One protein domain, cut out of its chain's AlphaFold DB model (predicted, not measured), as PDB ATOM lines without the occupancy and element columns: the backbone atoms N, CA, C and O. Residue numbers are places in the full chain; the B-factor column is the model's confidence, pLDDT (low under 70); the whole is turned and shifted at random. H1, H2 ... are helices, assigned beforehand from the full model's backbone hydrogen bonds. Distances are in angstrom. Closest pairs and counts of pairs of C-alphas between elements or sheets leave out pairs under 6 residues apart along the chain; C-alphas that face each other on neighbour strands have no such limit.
ATOM      1  N   ASN A  95     -33.879 -28.915  29.893       83.69
ATOM      2  CA  ASN A  95     -33.193 -27.659  29.603       83.69
ATOM      3  C   ASN A  95     -31.956 -27.469  30.512       83.69
ATOM      4  O   ASN A  95     -31.590 -28.352  31.290       83.69
ATOM      5  N   TYR A  96     -31.264 -26.334  30.371       83.06
ATOM      6  CA  TYR A  96     -30.042 -26.059  31.133       83.06
ATOM      7  C   TYR A  96     -30.293 -25.938  32.642       83.06
ATOM      8  O   TYR A  96     -29.463 -26.388  33.429       83.06
ATOM      9  N   ASP A  97     -31.427 -25.372  33.052       81.31
ATOM     10  CA  ASP A  97     -31.773 -25.198  34.466       81.31
ATOM     11  C   ASP A  97     -32.015 -26.561  35.127       81.31
ATOM     12  O   ASP A  97     -31.576 -26.803  36.249       81.31
ATOM     13  N   ASP A  98     -32.615 -27.509  34.397       85.00
ATOM     14  CA  ASP A  98     -32.745 -28.895  34.861       85.00
ATOM     15  C   ASP A  98     -31.370 -29.539  35.094       85.00
ATOM     16  O   ASP A  98     -31.153 -30.200  36.113       85.00
ATOM     17  N   LEU A  99     -30.420 -29.327  34.173       85.38
ATOM     18  CA  LEU A  99     -29.046 -29.813  34.321       85.38
ATOM     19  C   LEU A  99     -28.356 -29.178  35.537       85.38
ATOM     20  O   LEU A  99     -27.700 -29.887  36.302       85.38
ATOM     21  N   TYR A 100     -28.522 -27.869  35.730       83.88
ATOM     22  CA  TYR A 100     -27.979 -27.149  36.880       83.88
ATOM     23  C   TYR A 100     -28.527 -27.711  38.195       83.88
ATOM     24  O   TYR A 100     -27.747 -28.077  39.069       83.88
ATOM     25  N   ASN A 101     -29.845 -27.889  38.303       82.81
ATOM     26  CA  ASN A 101     -30.499 -28.426  39.499       82.81
ATOM     27  C   ASN A 101     -30.037 -29.849  39.846       82.81
ATOM     28  O   ASN A 101     -29.873 -30.194  41.020       82.81
ATOM     29  N   ILE A 102     -29.789 -30.683  38.833       82.69
ATOM     30  CA  ILE A 102     -29.242 -32.035  39.023       82.69
ATOM     31  C   ILE A 102     -27.829 -31.975  39.612       82.69
ATOM     32  O   ILE A 102     -27.505 -32.747  40.518       82.69
ATOM     33  N   VAL A 103     -26.992 -31.063  39.113       82.06
ATOM     34  CA  VAL A 103     -25.626 -30.871  39.616       82.06
ATOM     35  C   VAL A 103     -25.615 -30.207  40.993       82.06
ATOM     36  O   VAL A 103     -24.807 -30.594  41.837       82.06
ATOM     37  N   ASP A 104     -26.531 -29.281  41.270       76.94
ATOM     38  CA  ASP A 104     -26.626 -28.596  42.561       76.94
ATOM     39  C   ASP A 104     -26.880 -29.574  43.718       76.94
ATOM     40  O   ASP A 104     -26.241 -29.495  44.773       76.94
ATOM     41  N   GLY A 105     -27.745 -30.567  43.487       70.69
ATOM     42  CA  GLY A 105     -28.032 -31.626  44.454       70.69
ATOM     43  C   GLY A 105     -26.849 -32.559  44.745       70.69
ATOM     44  O   GLY A 105     -26.866 -33.260  45.760       70.69
ATOM     45  N   ASN A 106     -25.821 -32.590  43.884       77.75
ATOM     46  CA  ASN A 106     -24.615 -33.396  44.067       77.75
ATOM     47  C   ASN A 106     -23.447 -32.880  43.205       77.75
ATOM     48  O   ASN A 106     -23.280 -33.294  42.057       77.75
ATOM     49  N   GLY A 107     -22.576 -32.051  43.790       75.88
ATOM     50  CA  GLY A 107     -21.438 -31.446  43.081       75.88
ATOM     51  C   GLY A 107     -20.463 -32.440  42.429       75.88
ATOM     52  O   GLY A 107     -19.780 -32.079  41.472       75.88
ATOM     53  N   LEU A 108     -20.435 -33.711  42.862       84.44
ATOM     54  CA  LEU A 108     -19.652 -34.756  42.185       84.44
ATOM     55  C   LEU A 108     -20.151 -35.020  40.759       84.44
ATOM     56  O   LEU A 108     -19.345 -35.341  39.889       84.44
ATOM     57  N   ILE A 109     -21.457 -34.866  40.511       86.50
ATOM     58  CA  ILE A 109     -22.048 -35.032  39.177       86.50
ATOM     59  C   ILE A 109     -21.497 -33.968  38.231       86.50
ATOM     60  O   ILE A 109     -21.144 -34.297  37.105       86.50
ATOM     61  N   GLY A 110     -21.365 -32.721  38.687       89.75
ATOM     62  CA  GLY A 110     -20.824 -31.636  37.867       89.75
ATOM     63  C   GLY A 110     -19.370 -31.868  37.466       89.75
ATOM     64  O   GLY A 110     -19.020 -31.734  36.296       89.75
ATOM     65  N   VAL A 111     -18.538 -32.302  38.415       92.06
ATOM     66  CA  VAL A 111     -17.128 -32.618  38.135       92.06
ATOM     67  C   VAL A 111     -17.004 -33.787  37.158       92.06
ATOM     68  O   VAL A 111     -16.186 -33.738  36.240       92.06
ATOM     69  N   GLU A 112     -17.802 -34.844  37.335       94.12
ATOM     70  CA  GLU A 112     -17.762 -36.002  36.437       94.12
ATOM     71  C   GLU A 112     -18.338 -35.682  35.049       94.12
ATOM     72  O   GLU A 112     -17.829 -36.177  34.044       94.12
ATOM     73  N   LEU A 113     -19.336 -34.801  34.968       94.19
ATOM     74  CA  LEU A 113     -19.870 -34.300  33.706       94.19
ATOM     75  C   LEU A 113     -18.807 -33.546  32.904       94.19
ATOM     76  O   LEU A 113     -18.586 -33.875  31.739       94.19
ATOM     77  N   ASP A 114     -18.116 -32.584  33.518       95.69
ATOM     78  CA  ASP A 114     -17.056 -31.818  32.848       95.69
ATOM     79  C   ASP A 114     -15.969 -32.742  32.303       95.69
ATOM     80  O   ASP A 114     -15.525 -32.638  31.164       95.69
ATOM     81  N   LYS A 115     -15.594 -33.721  33.113       96.31
ATOM     82  CA  LYS A 115     -14.688 -34.804  32.768       96.31
ATOM     83  C   LYS A 115     -15.148 -35.638  31.560       96.31
ATOM     84  O   LYS A 115     -14.327 -35.955  30.696       96.31
ATOM     85  N   LEU A 116     -16.424 -36.019  31.490       96.56
ATOM     86  CA  LEU A 116     -16.994 -36.742  30.346       96.56
ATOM     87  C   LEU A 116     -17.023 -35.873  29.085       96.56
ATOM     88  O   LEU A 116     -16.669 -36.346  28.005       96.56
ATOM     89  N   ILE A 117     -17.387 -34.597  29.227       96.44
ATOM     90  CA  ILE A 117     -17.377 -33.610  28.142       96.44
ATOM     91  C   ILE A 117     -15.961 -33.457  27.580       96.44
ATOM     92  O   ILE A 117     -15.766 -33.520  26.364       96.44
ATOM     93  N   VAL A 118     -14.951 -33.318  28.443       97.75
ATOM     94  CA  VAL A 118     -13.548 -33.250  28.022       97.75
ATOM     95  C   VAL A 118     -13.135 -34.530  27.297       97.75
ATOM     96  O   VAL A 118     -12.605 -34.435  26.193       97.75
ATOM     97  N   GLU A 119     -13.402 -35.718  27.851       97.38
ATOM     98  CA  GLU A 119     -13.071 -36.987  27.181       97.38
ATOM     99  C   GLU A 119     -13.718 -37.075  25.789       97.38
ATOM    100  O   GLU A 119     -13.037 -37.386  24.809       97.38
ATOM    101  N   HIS A 120     -15.005 -36.735  25.679       96.62
ATOM    102  CA  HIS A 120     -15.741 -36.711  24.416       96.62
ATOM    103  C   HIS A 120     -15.094 -35.777  23.380       96.62
ATOM    104  O   HIS A 120     -14.872 -36.163  22.232       96.62
ATOM    105  N   ASN A 121     -14.730 -34.561  23.783       97.12
ATOM    106  CA  ASN A 121     -14.101 -33.583  22.896       97.12
ATOM    107  C   ASN A 121     -12.696 -34.007  22.446       97.12
ATOM    108  O   ASN A 121     -12.334 -33.821  21.284       97.12
ATOM    109  N   LEU A 122     -11.910 -34.597  23.348       96.81
ATOM    110  CA  LEU A 122     -10.572 -35.098  23.040       96.81
ATOM    111  C   LEU A 122     -10.611 -36.230  22.012       96.81
ATOM    112  O   LEU A 122      -9.814 -36.244  21.072       96.81
ATOM    113  N   LEU A 123     -11.568 -37.153  22.148       96.00
ATOM    114  CA  LEU A 123     -11.794 -38.227  21.177       96.00
ATOM    115  C   LEU A 123     -12.193 -37.687  19.796       96.00
ATOM    116  O   LEU A 123     -11.798 -38.256  18.777       96.00
ATOM    117  N   ASN A 124     -12.906 -36.561  19.764       96.06
ATOM    118  CA  ASN A 124     -13.289 -35.846  18.546       96.06
ATOM    119  C   ASN A 124     -12.243 -34.818  18.070       96.06
ATOM    120  O   ASN A 124     -12.530 -34.021  17.178       96.06
ATOM    121  N   GLN A 125     -11.022 -34.846  18.620       95.25
ATOM    122  CA  GLN A 125      -9.892 -33.999  18.206       95.25
ATOM    123  C   GLN A 125     -10.166 -32.486  18.315       95.25
ATOM    124  O   GLN A 125      -9.583 -31.683  17.581       95.25
ATOM    125  N   VAL A 126     -11.038 -32.079  19.238       96.06
ATOM    126  CA  VAL A 126     -11.298 -30.664  19.519       96.06
ATOM    127  C   VAL A 126     -10.088 -30.051  20.235       96.06
ATOM    128  O   VAL A 126      -9.424 -30.699  21.045       96.06
ATOM    129  N   THR A 127      -9.770 -28.790  19.933       96.44
ATOM    130  CA  THR A 127      -8.604 -28.109  20.511       96.44
ATOM    131  C   THR A 127      -8.786 -27.817  22.003       96.44
ATOM    132  O   THR A 127      -9.892 -27.542  22.469       96.44
ATOM    133  N   LYS A 128      -7.673 -27.776  22.754       94.00
ATOM    134  CA  LYS A 128      -7.665 -27.397  24.180       94.00
ATOM    135  C   LYS A 128      -8.366 -26.061  24.439       94.00
ATOM    136  O   LYS A 128      -9.126 -25.957  25.393       94.00
ATOM    137  N   SER A 129      -8.139 -25.059  23.585       92.31
ATOM    138  CA  SER A 129      -8.756 -23.736  23.734       92.31
ATOM    139  C   SER A 129     -10.278 -23.791  23.586       92.31
ATOM    140  O   SER A 129     -10.981 -23.257  24.431       92.31
ATOM    141  N   ALA A 130     -10.793 -24.509  22.583       91.88
ATOM    142  CA  ALA A 130     -12.234 -24.647  22.373       91.88
ATOM    143  C   ALA A 130     -12.910 -25.513  23.450       91.88
ATOM    144  O   ALA A 130     -14.106 -25.378  23.698       91.88
ATOM    145  N   ILE A 131     -12.177 -26.431  24.085       93.44
ATOM    146  CA  ILE A 131     -12.662 -27.168  25.262       93.44
ATOM    147  C   ILE A 131     -12.725 -26.237  26.475       93.44
ATOM    148  O   ILE A 131     -13.747 -26.191  27.154       93.44
ATOM    149  N   ALA A 132     -11.664 -25.463  26.719       91.38
ATOM    150  CA  ALA A 132     -11.599 -24.520  27.830       91.38
ATOM    151  C   ALA A 132     -12.698 -23.450  27.748       91.38
ATOM    152  O   ALA A 132     -13.377 -23.209  28.739       91.38
ATOM    153  N   GLU A 133     -12.922 -22.867  26.564       88.81
ATOM    154  CA  GLU A 133     -13.998 -21.896  26.327       88.81
ATOM    155  C   GLU A 133     -15.373 -22.476  26.670       88.81
ATOM    156  O   GLU A 133     -16.158 -21.826  27.356       88.81
ATOM    157  N   LYS A 134     -15.654 -23.724  26.276       89.19
ATOM    158  CA  LYS A 134     -16.912 -24.397  26.629       89.19
ATOM    159  C   LYS A 134     -17.036 -24.677  28.122       89.19
ATOM    160  O   LYS A 134     -18.110 -24.475  28.678       89.19
ATOM    161  N   LEU A 135     -15.961 -25.109  28.782       90.88
ATOM    162  CA  LEU A 135     -15.980 -25.388  30.221       90.88
ATOM    163  C   LEU A 135     -16.238 -24.137  31.072       90.88
ATOM    164  O   LEU A 135     -16.673 -24.275  32.209       90.88
ATOM    165  N   THR A 136     -16.076 -22.925  30.531       86.06
ATOM    166  CA  THR A 136     -16.552 -21.707  31.216       86.06
ATOM    167  C   THR A 136     -18.066 -21.702  31.454       86.06
ATOM    168  O   THR A 136     -18.543 -20.982  32.322       86.06
ATOM    169  N   GLN A 137     -18.817 -22.516  30.707       85.88
ATOM    170  CA  GLN A 137     -20.264 -22.695  30.838       85.88
ATOM    171  C   GLN A 137     -20.629 -23.935  31.666       85.88
ATOM    172  O   GLN A 137     -21.781 -24.376  31.646       85.88
ATOM    173  N   SER A 138     -19.653 -24.509  32.380       89.31
ATOM    174  CA  SER A 138     -19.876 -25.605  33.314       89.31
ATOM    175  C   SER A 138     -20.810 -25.183  34.437       89.31
ATOM    176  O   SER A 138     -20.571 -24.189  35.120       89.31
ATOM    177  N   VAL A 139     -21.856 -25.980  34.657       86.31
ATOM    178  CA  VAL A 139     -22.854 -25.732  35.706       86.31
ATOM    179  C   VAL A 139     -22.239 -25.732  37.108       86.31
ATOM    180  O   VAL A 139     -22.640 -24.925  37.942       86.31
ATOM    181  N   ILE A 140     -21.226 -26.573  37.368       87.94
ATOM    182  CA  ILE A 140     -20.530 -26.572  38.665       87.94
ATOM    183  C   ILE A 140     -19.644 -25.335  38.810       87.94
ATOM    184  O   ILE A 140     -19.601 -24.738  39.880       87.94
ATOM    185  N   LEU A 141     -18.974 -24.905  37.739       85.62
ATOM    186  CA  LEU A 141     -18.114 -23.725  37.787       85.62
ATOM    187  C   LEU A 141     -18.910 -22.430  37.920       85.62
ATOM    188  O   LEU A 141     -18.513 -21.574  38.706       85.62
ATOM    189  N   GLN A 142     -20.039 -22.307  37.216       78.38
ATOM    190  CA  GLN A 142     -20.956 -21.178  37.375       78.38
ATOM    191  C   GLN A 142     -21.406 -21.046  38.831       78.38
ATOM    192  O   GLN A 142     -21.212 -19.987  39.422       78.38
ATOM    193  N   ARG A 143     -21.861 -22.147  39.444       80.19
ATOM    194  CA  ARG A 143     -22.240 -22.161  40.862       80.19
ATOM    195  C   ARG A 143     -21.091 -21.732  41.779       80.19
ATOM    196  O   ARG A 143     -21.261 -20.862  42.621       80.19
ATOM    197  N   LEU A 144     -19.907 -22.329  41.625       83.06
ATOM    198  CA  LEU A 144     -18.763 -22.015  42.491       83.06
ATOM    199  C   LEU A 144     -18.312 -20.549  42.361       83.06
ATOM    200  O   LEU A 144     -17.779 -19.978  43.316       83.06
ATOM    201  N   ILE A 145     -18.505 -19.933  41.191       77.00
ATOM    202  CA  ILE A 145     -18.258 -18.502  40.974       77.00
ATOM    203  C   ILE A 145     -19.332 -17.654  41.671       77.00
ATOM    204  O   ILE A 145     -18.987 -16.669  42.329       77.00
ATOM    205  N   GLU A 146     -20.608 -18.028  41.557       72.94
ATOM    206  CA  GLU A 146     -21.745 -17.345  42.200       72.94
ATOM    207  C   GLU A 146     -21.631 -17.351  43.724       72.94
ATOM    208  O   GLU A 146     -21.714 -16.294  44.359       72.94
ATOM    209  N   ASP A 147     -21.308 -18.515  44.288       80.62
ATOM    210  CA  ASP A 147     -21.063 -18.722  45.717       80.62
ATOM    211  C   ASP A 147     -19.744 -18.064  46.186       80.62
ATOM    212  O   ASP A 147     -19.436 -18.030  47.381       80.62
ATOM    213  N   LYS A 148     -18.962 -17.488  45.257       80.31
ATOM    214  CA  LYS A 148     -17.641 -16.870  45.482       80.31
ATOM    215  C   LYS A 148     -16.625 -17.830  46.107       80.31
ATOM    216  O   LYS A 148     -15.691 -17.393  46.785       80.31
ATOM    217  N   GLU A 149     -16.787 -19.125  45.869       86.56
ATOM    218  CA  GLU A 149     -15.872 -20.165  46.341       86.56
ATOM    219  C   GLU A 149     -14.597 -20.227  45.495       86.56
ATOM    220  O   GLU A 149     -13.524 -20.563  46.007       86.56
ATOM    221  N   ILE A 150     -14.696 -19.864  44.211       83.31
ATOM    222  CA  ILE A 150     -13.560 -19.817  43.289       83.31
ATOM    223  C   ILE A 150     -13.444 -18.468  42.579       83.31
ATOM    224  O   ILE A 150     -14.428 -17.795  42.279       83.31
ATOM    225  N   ASN A 151     -12.207 -18.077  42.277       83.69
ATOM    226  CA  ASN A 151     -11.886 -16.934  41.424       83.69
ATOM    227  C   ASN A 151     -11.422 -17.381  40.025       83.69
ATOM    228  O   ASN A 151     -11.257 -18.570  39.754       83.69
ATOM    229  N   SER A 152     -11.145 -16.423  39.137       79.56
ATOM    230  CA  SER A 152     -10.716 -16.696  37.757       79.56
ATOM    231  C   SER A 152      -9.440 -17.544  37.655       79.56
ATOM    232  O   SER A 152      -9.344 -18.389  36.773       79.56
ATOM    233  N   GLN A 153      -8.481 -17.385  38.573       86.31
ATOM    234  CA  GLN A 153      -7.261 -18.200  38.580       86.31
ATOM    235  C   GLN A 153      -7.562 -19.654  38.980       86.31
ATOM    236  O   GLN A 153      -6.990 -20.588  38.421       86.31
ATOM    237  N   GLN A 154      -8.467 -19.855  39.940       91.12
ATOM    238  CA  GLN A 154      -8.913 -21.189  40.354       91.12
ATOM    239  C   GLN A 154      -9.768 -21.865  39.271       91.12
ATOM    240  O   GLN A 154      -9.633 -23.068  39.067       91.12
ATOM    241  N   LEU A 155     -10.581 -21.101  38.535       86.88
ATOM    242  CA  LEU A 155     -11.316 -21.575  37.359       86.88
ATOM    243  C   LEU A 155     -10.364 -22.109  36.278       86.88
ATOM    244  O   LEU A 155     -10.520 -23.235  35.808       86.88
ATOM    245  N   GLU A 156      -9.355 -21.320  35.900       88.00
ATOM    246  CA  GLU A 156      -8.352 -21.726  34.905       88.00
ATOM    247  C   GLU A 156      -7.561 -22.964  35.353       88.00
ATOM    248  O   GLU A 156      -7.273 -23.852  34.541       88.00
ATOM    249  N   ALA A 157      -7.231 -23.039  36.648       93.75
ATOM    250  CA  ALA A 157      -6.565 -24.192  37.238       93.75
ATOM    251  C   ALA A 157      -7.432 -25.455  37.145       93.75
ATOM    252  O   ALA A 157      -6.939 -26.479  36.678       93.75
ATOM    253  N   TYR A 158      -8.719 -25.366  37.496       94.81
ATOM    254  CA  TYR A 158      -9.663 -26.479  37.378       94.81
ATOM    255  C   TYR A 158      -9.774 -26.981  35.935       94.81
ATOM    256  O   TYR A 158      -9.603 -28.171  35.674       94.81
ATOM    257  N   ILE A 159     -10.006 -26.073  34.979       93.81
ATOM    258  CA  ILE A 159     -10.140 -26.424  33.557       93.81
ATOM    259  C   ILE A 159      -8.877 -27.137  33.064       93.81
ATOM    260  O   ILE A 159      -8.956 -28.138  32.346       93.81
ATOM    261  N   SER A 160      -7.707 -26.638  33.464       95.38
ATOM    262  CA  SER A 160      -6.425 -27.246  33.113       95.38
ATOM    263  C   SER A 160      -6.260 -28.630  33.734       95.38
ATOM    264  O   SER A 160      -5.849 -29.553  33.039       95.38
ATOM    265  N   GLU A 161      -6.605 -28.796  35.009       96.50
ATOM    266  CA  GLU A 161      -6.511 -30.073  35.718       96.50
ATOM    267  C   GLU A 161      -7.403 -31.143  35.082       96.50
ATOM    268  O   GLU A 161      -6.916 -32.222  34.746       96.50
ATOM    269  N   VAL A 162      -8.678 -30.829  34.829       96.69
ATOM    270  CA  VAL A 162      -9.624 -31.757  34.187       96.69
ATOM    271  C   VAL A 162      -9.150 -32.142  32.784       96.69
ATOM    272  O   VAL A 162      -9.222 -33.311  32.399       96.69
ATOM    273  N   TYR A 163      -8.629 -31.175  32.023       97.38
ATOM    274  CA  TYR A 163      -8.071 -31.425  30.697       97.38
ATOM    275  C   TYR A 163      -6.881 -32.390  30.739       97.38
ATOM    276  O   TYR A 163      -6.871 -33.385  30.012       97.38
ATOM    277  N   GLU A 164      -5.877 -32.113  31.576       97.19
ATOM    278  CA  GLU A 164      -4.662 -32.933  31.650       97.19
ATOM    279  C   GLU A 164      -4.945 -34.336  32.218       97.19
ATOM    280  O   GLU A 164      -4.379 -35.318  31.726       97.19
ATOM    281  N   ASP A 165      -5.861 -34.455  33.185       97.12
ATOM    282  CA  ASP A 165      -6.337 -35.740  33.719       97.12
ATOM    283  C   ASP A 165      -6.908 -36.622  32.600       97.12
ATOM    284  O   ASP A 165      -6.442 -37.743  32.366       97.12
ATOM    285  N   ARG A 166      -7.865 -36.092  31.829       97.69
ATOM    286  CA  ARG A 166      -8.523 -36.841  30.748       97.69
ATOM    287  C   ARG A 166      -7.613 -37.112  29.560       97.69
ATOM    288  O   ARG A 166      -7.677 -38.203  28.989       97.69
ATOM    289  N   MET A 167      -6.722 -36.184  29.223       96.25
ATOM    290  CA  MET A 167      -5.679 -36.427  28.226       96.25
ATOM    291  C   MET A 167      -4.783 -37.597  28.620       96.25
ATOM    292  O   MET A 167      -4.573 -38.511  27.820       96.25
ATOM    293  N   THR A 168      -4.288 -37.593  29.858       96.75
ATOM    294  CA  THR A 168      -3.417 -38.653  30.376       96.75
ATOM    295  C   THR A 168      -4.149 -39.992  30.408       96.75
ATOM    296  O   THR A 168      -3.618 -41.003  29.940       96.75
ATOM    297  N   PHE A 169      -5.396 -40.001  30.885       96.50
ATOM    298  CA  PHE A 169      -6.253 -41.184  30.892       96.50
ATOM    299  C   PHE A 169      -6.415 -41.791  29.491       96.50
ATOM    300  O   PHE A 169      -6.210 -42.994  29.303       96.50
ATOM    301  N   LEU A 170      -6.726 -40.973  28.481       95.06
ATOM    302  CA  LEU A 170      -6.887 -41.442  27.104       95.06
ATOM    303  C   LEU A 170      -5.575 -41.956  26.501       95.06
ATOM    304  O   LEU A 170      -5.574 -43.003  25.852       95.06
ATOM    305  N   GLN A 171      -4.454 -41.272  26.740       94.12
ATOM    306  CA  GLN A 171      -3.137 -41.726  26.283       94.12
ATOM    307  C   GLN A 171      -2.792 -43.109  26.847       94.12
ATOM    308  O   GLN A 171      -2.394 -43.999  26.092       94.12
ATOM    309  N   GLN A 172      -3.015 -43.323  28.146       94.88
ATOM    310  CA  GLN A 172      -2.817 -44.624  28.789       94.88
ATOM    311  C   GLN A 172      -3.767 -45.688  28.222       94.88
ATOM    312  O   GLN A 172      -3.331 -46.779  27.851       94.88
ATOM    313  N   LYS A 173      -5.058 -45.361  28.079       93.19
ATOM    314  CA  LYS A 173      -6.089 -46.251  27.514       93.19
ATOM    315  C   LYS A 173      -5.732 -46.715  26.100       93.19
ATOM    316  O   LYS A 173      -5.917 -47.889  25.777       93.19
ATOM    317  N   PHE A 174      -5.203 -45.829  25.257       92.75
ATOM    318  CA  PHE A 174      -4.766 -46.186  23.905       92.75
ATOM    319  C   PHE A 174      -3.441 -46.953  23.878       92.75
ATOM    320  O   PHE A 174      -3.319 -47.886  23.082       92.75
ATOM    321  N   ALA A 175      -2.488 -46.627  24.755       92.31
ATOM    322  CA  ALA A 175      -1.241 -47.381  24.887       92.31
ATOM    323  C   ALA A 175      -1.513 -48.850  25.257       92.31
ATOM    324  O   ALA A 175      -1.054 -49.755  24.564       92.31
ATOM    325  N   ILE A 176      -2.366 -49.088  26.257       89.81
ATOM    326  CA  ILE A 176      -2.756 -50.440  26.686       89.81
ATOM    327  C   ILE A 176      -3.452 -51.201  25.551       89.81
ATOM    328  O   ILE A 176      -3.115 -52.352  25.281       89.81
ATOM    329  N   LYS A 177      -4.400 -50.569  24.842       88.50
ATOM    330  CA  LYS A 177      -5.082 -51.206  23.698       88.50
ATOM    331  C   LYS A 177      -4.104 -51.637  22.604       88.50
ATOM    332  O   LYS A 177      -4.300 -52.687  21.996       88.50
ATOM    333  N   LYS A 178      -3.066 -50.837  22.354       88.56
ATOM    334  CA  LYS A 178      -2.017 -51.167  21.388       88.56
ATOM    335  C   LYS A 178      -1.200 -52.378  21.849       88.56
ATOM    336  O   LYS A 178      -1.047 -53.315  21.074       88.56
ATOM    337  N   GLU A 179      -0.760 -52.399  23.107       87.06
ATOM    338  CA  GLU A 179       0.004 -53.522  23.674       87.06
ATOM    339  C   GLU A 179      -0.780 -54.844  23.681       87.06
ATOM    340  O   GLU A 179      -0.208 -55.902  23.422       87.06
ATOM    341  N   VAL A 180      -2.084 -54.806  23.978       87.25
ATOM    342  CA  VAL A 180      -2.948 -56.000  23.949       87.25
ATOM    343  C   VAL A 180      -3.059 -56.547  22.528       87.25
ATOM    344  O   VAL A 180      -2.807 -57.730  22.316       87.25
ATOM    345  N   LYS A 181      -3.335 -55.678  21.546       86.62
ATOM    346  CA  LYS A 181      -3.439 -56.075  20.137       86.62
ATOM    347  C   LYS A 181      -2.132 -56.672  19.602       86.62
ATOM    348  O   LYS A 181      -2.158 -57.649  18.864       86.62
ATOM    349  N   GLU A 182      -0.986 -56.110  19.984       86.19
ATOM    350  CA  GLU A 182       0.328 -56.652  19.612       86.19
ATOM    351  C   GLU A 182       0.577 -58.038  20.231       86.19
ATOM    352  O   GLU A 182       1.174 -58.900  19.587       86.19
ATOM    353  N   LYS A 183       0.109 -58.297  21.457       82.94
ATOM    354  CA  LYS A 183       0.223 -59.621  22.095       82.94
ATOM    355  C   LYS A 183      -0.695 -60.669  21.464       82.94
ATOM    356  O   LYS A 183      -0.273 -61.814  21.348       82.94
ATOM    357  N   GLU A 184      -1.907 -60.293  21.064       83.62
ATOM    358  CA  GLU A 184      -2.855 -61.189  20.384       83.62
ATOM    359  C   GLU A 184      -2.303 -61.665  19.033       83.62
ATOM    360  O   GLU A 184      -2.219 -62.870  18.810       83.62
ATOM    361  N   ILE A 185      -1.797 -60.747  18.201       80.25
ATOM    362  CA  ILE A 185      -1.172 -61.078  16.905       80.25
ATOM    363  C   ILE A 185       0.012 -62.042  17.095       80.25
ATOM    364  O   ILE A 185       0.100 -63.072  16.436       80.25
ATOM    365  N   ASN A 186       0.893 -61.759  18.063       74.00
ATOM    366  CA  ASN A 186       2.054 -62.610  18.347       74.00
ATOM    367  C   ASN A 186       1.693 -64.014  18.874       74.00
ATOM    368  O   ASN A 186       2.553 -64.898  18.860       74.00
ATOM    369  N   ASN A 187       0.482 -64.213  19.404       70.88
ATOM    370  CA  ASN A 187       0.005 -65.524  19.843       70.88
ATOM    371  C   ASN A 187      -0.648 -66.296  18.687       70.88
ATOM    372  O   ASN A 187      -0.381 -67.486  18.555       70.88
ATOM    373  N   GLU A 188      -1.418 -65.628  17.822       71.31
ATOM    374  CA  GLU A 188      -1.992 -66.233  16.608       71.31
ATOM    375  C   GLU A 188      -0.897 -66.734  15.648       71.31
ATOM    376  O   GLU A 188      -0.987 -67.849  15.136       71.31
ATOM    377  N   ASP A 189       0.190 -65.972  15.484       66.44
ATOM    378  CA  ASP A 189       1.333 -66.379  14.654       66.44
ATOM    379  C   ASP A 189       2.064 -67.622  15.208       66.44
ATOM    380  O   ASP A 189       2.630 -68.396  14.441       66.44
ATOM    381  N   ARG A 190       2.030 -67.866  16.530       62.22
ATOM    382  CA  ARG A 190       2.634 -69.068  17.146       62.22
ATOM    383  C   ARG A 190       1.750 -70.307  17.076       62.22
ATOM    384  O   ARG A 190       2.275 -71.416  17.134       62.22
ATOM    385  N   GLU A 191       0.433 -70.146  16.995       61.78
ATOM    386  CA  GLU A 191      -0.503 -71.273  16.880       61.78
ATOM    387  C   GLU A 191      -0.558 -71.850  15.453       61.78
ATOM    388  O   GLU A 191      -0.992 -72.985  15.275       61.78
ATOM    389  N   LEU A 192      -0.062 -71.116  14.450       59.41
ATOM    390  CA  LEU A 192       0.019 -71.550  13.049       59.41
ATOM    391  C   LEU A 192       1.340 -72.260  12.674       59.41
ATOM    392  O   LEU A 192       1.477 -72.718  11.539       59.41
ATOM    393  N   GLU A 193       2.306 -72.369  13.596       55.75
ATOM    394  CA  GLU A 193       3.612 -73.028  13.378       55.75
ATOM    395  C   GLU A 193       3.681 -74.501  13.860       55.75
ATOM    396  O   GLU A 193       4.766 -75.091  13.871       55.75
TER     397      GLU A 193
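Overview. This is residues 95 to 193 of the 194 residues of an uncharacterized protein of Aphanothece hegewaldii CCALA 016 (UniProt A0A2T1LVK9). One long helix, H5, packs by its first half on a compact body of four short helices, H1 to H4; residues 171 to 193 stick out free. The 99 printed residues, all helix in class, hold H1 to H5 in order and no named strand. The whole is only just loose, close to extended: radius of gyration of the C-alphas 18.9 A, spans 68 by 26 by 20 A.

Arrangement. Start at H1, residues 96 to 104; it touches H4, residues 139 to 146, at C-alphas 100 and 139, 5.4 A apart. Next comes the hub H2, residues 107 to 123; its C-alpha 119 is 5.8 A from C-alpha 166 of H5, residues 152 to 191, their closest. H2 and H3, residues 128 to 135, form a helical hairpin, only just touching with 3 pairs within 8 A, closest C-alphas 118 and 131. O i to N i+4 pairs are within hydrogen-bond range throughout H1 to H4, and in 35 of 36 in H5.

Along the chain. Find H1's C-alpha 96 at (-30.042, -26.059, 31.133). H2 runs 24.9 A; H5 runs 59.3 A to C-alpha 191 at (-0.503, -71.273, 16.880).

Size, cuts and confidence. The printed part has no cut; its four links are tight. Look for pLDDT under 70 in residues 189 to 193.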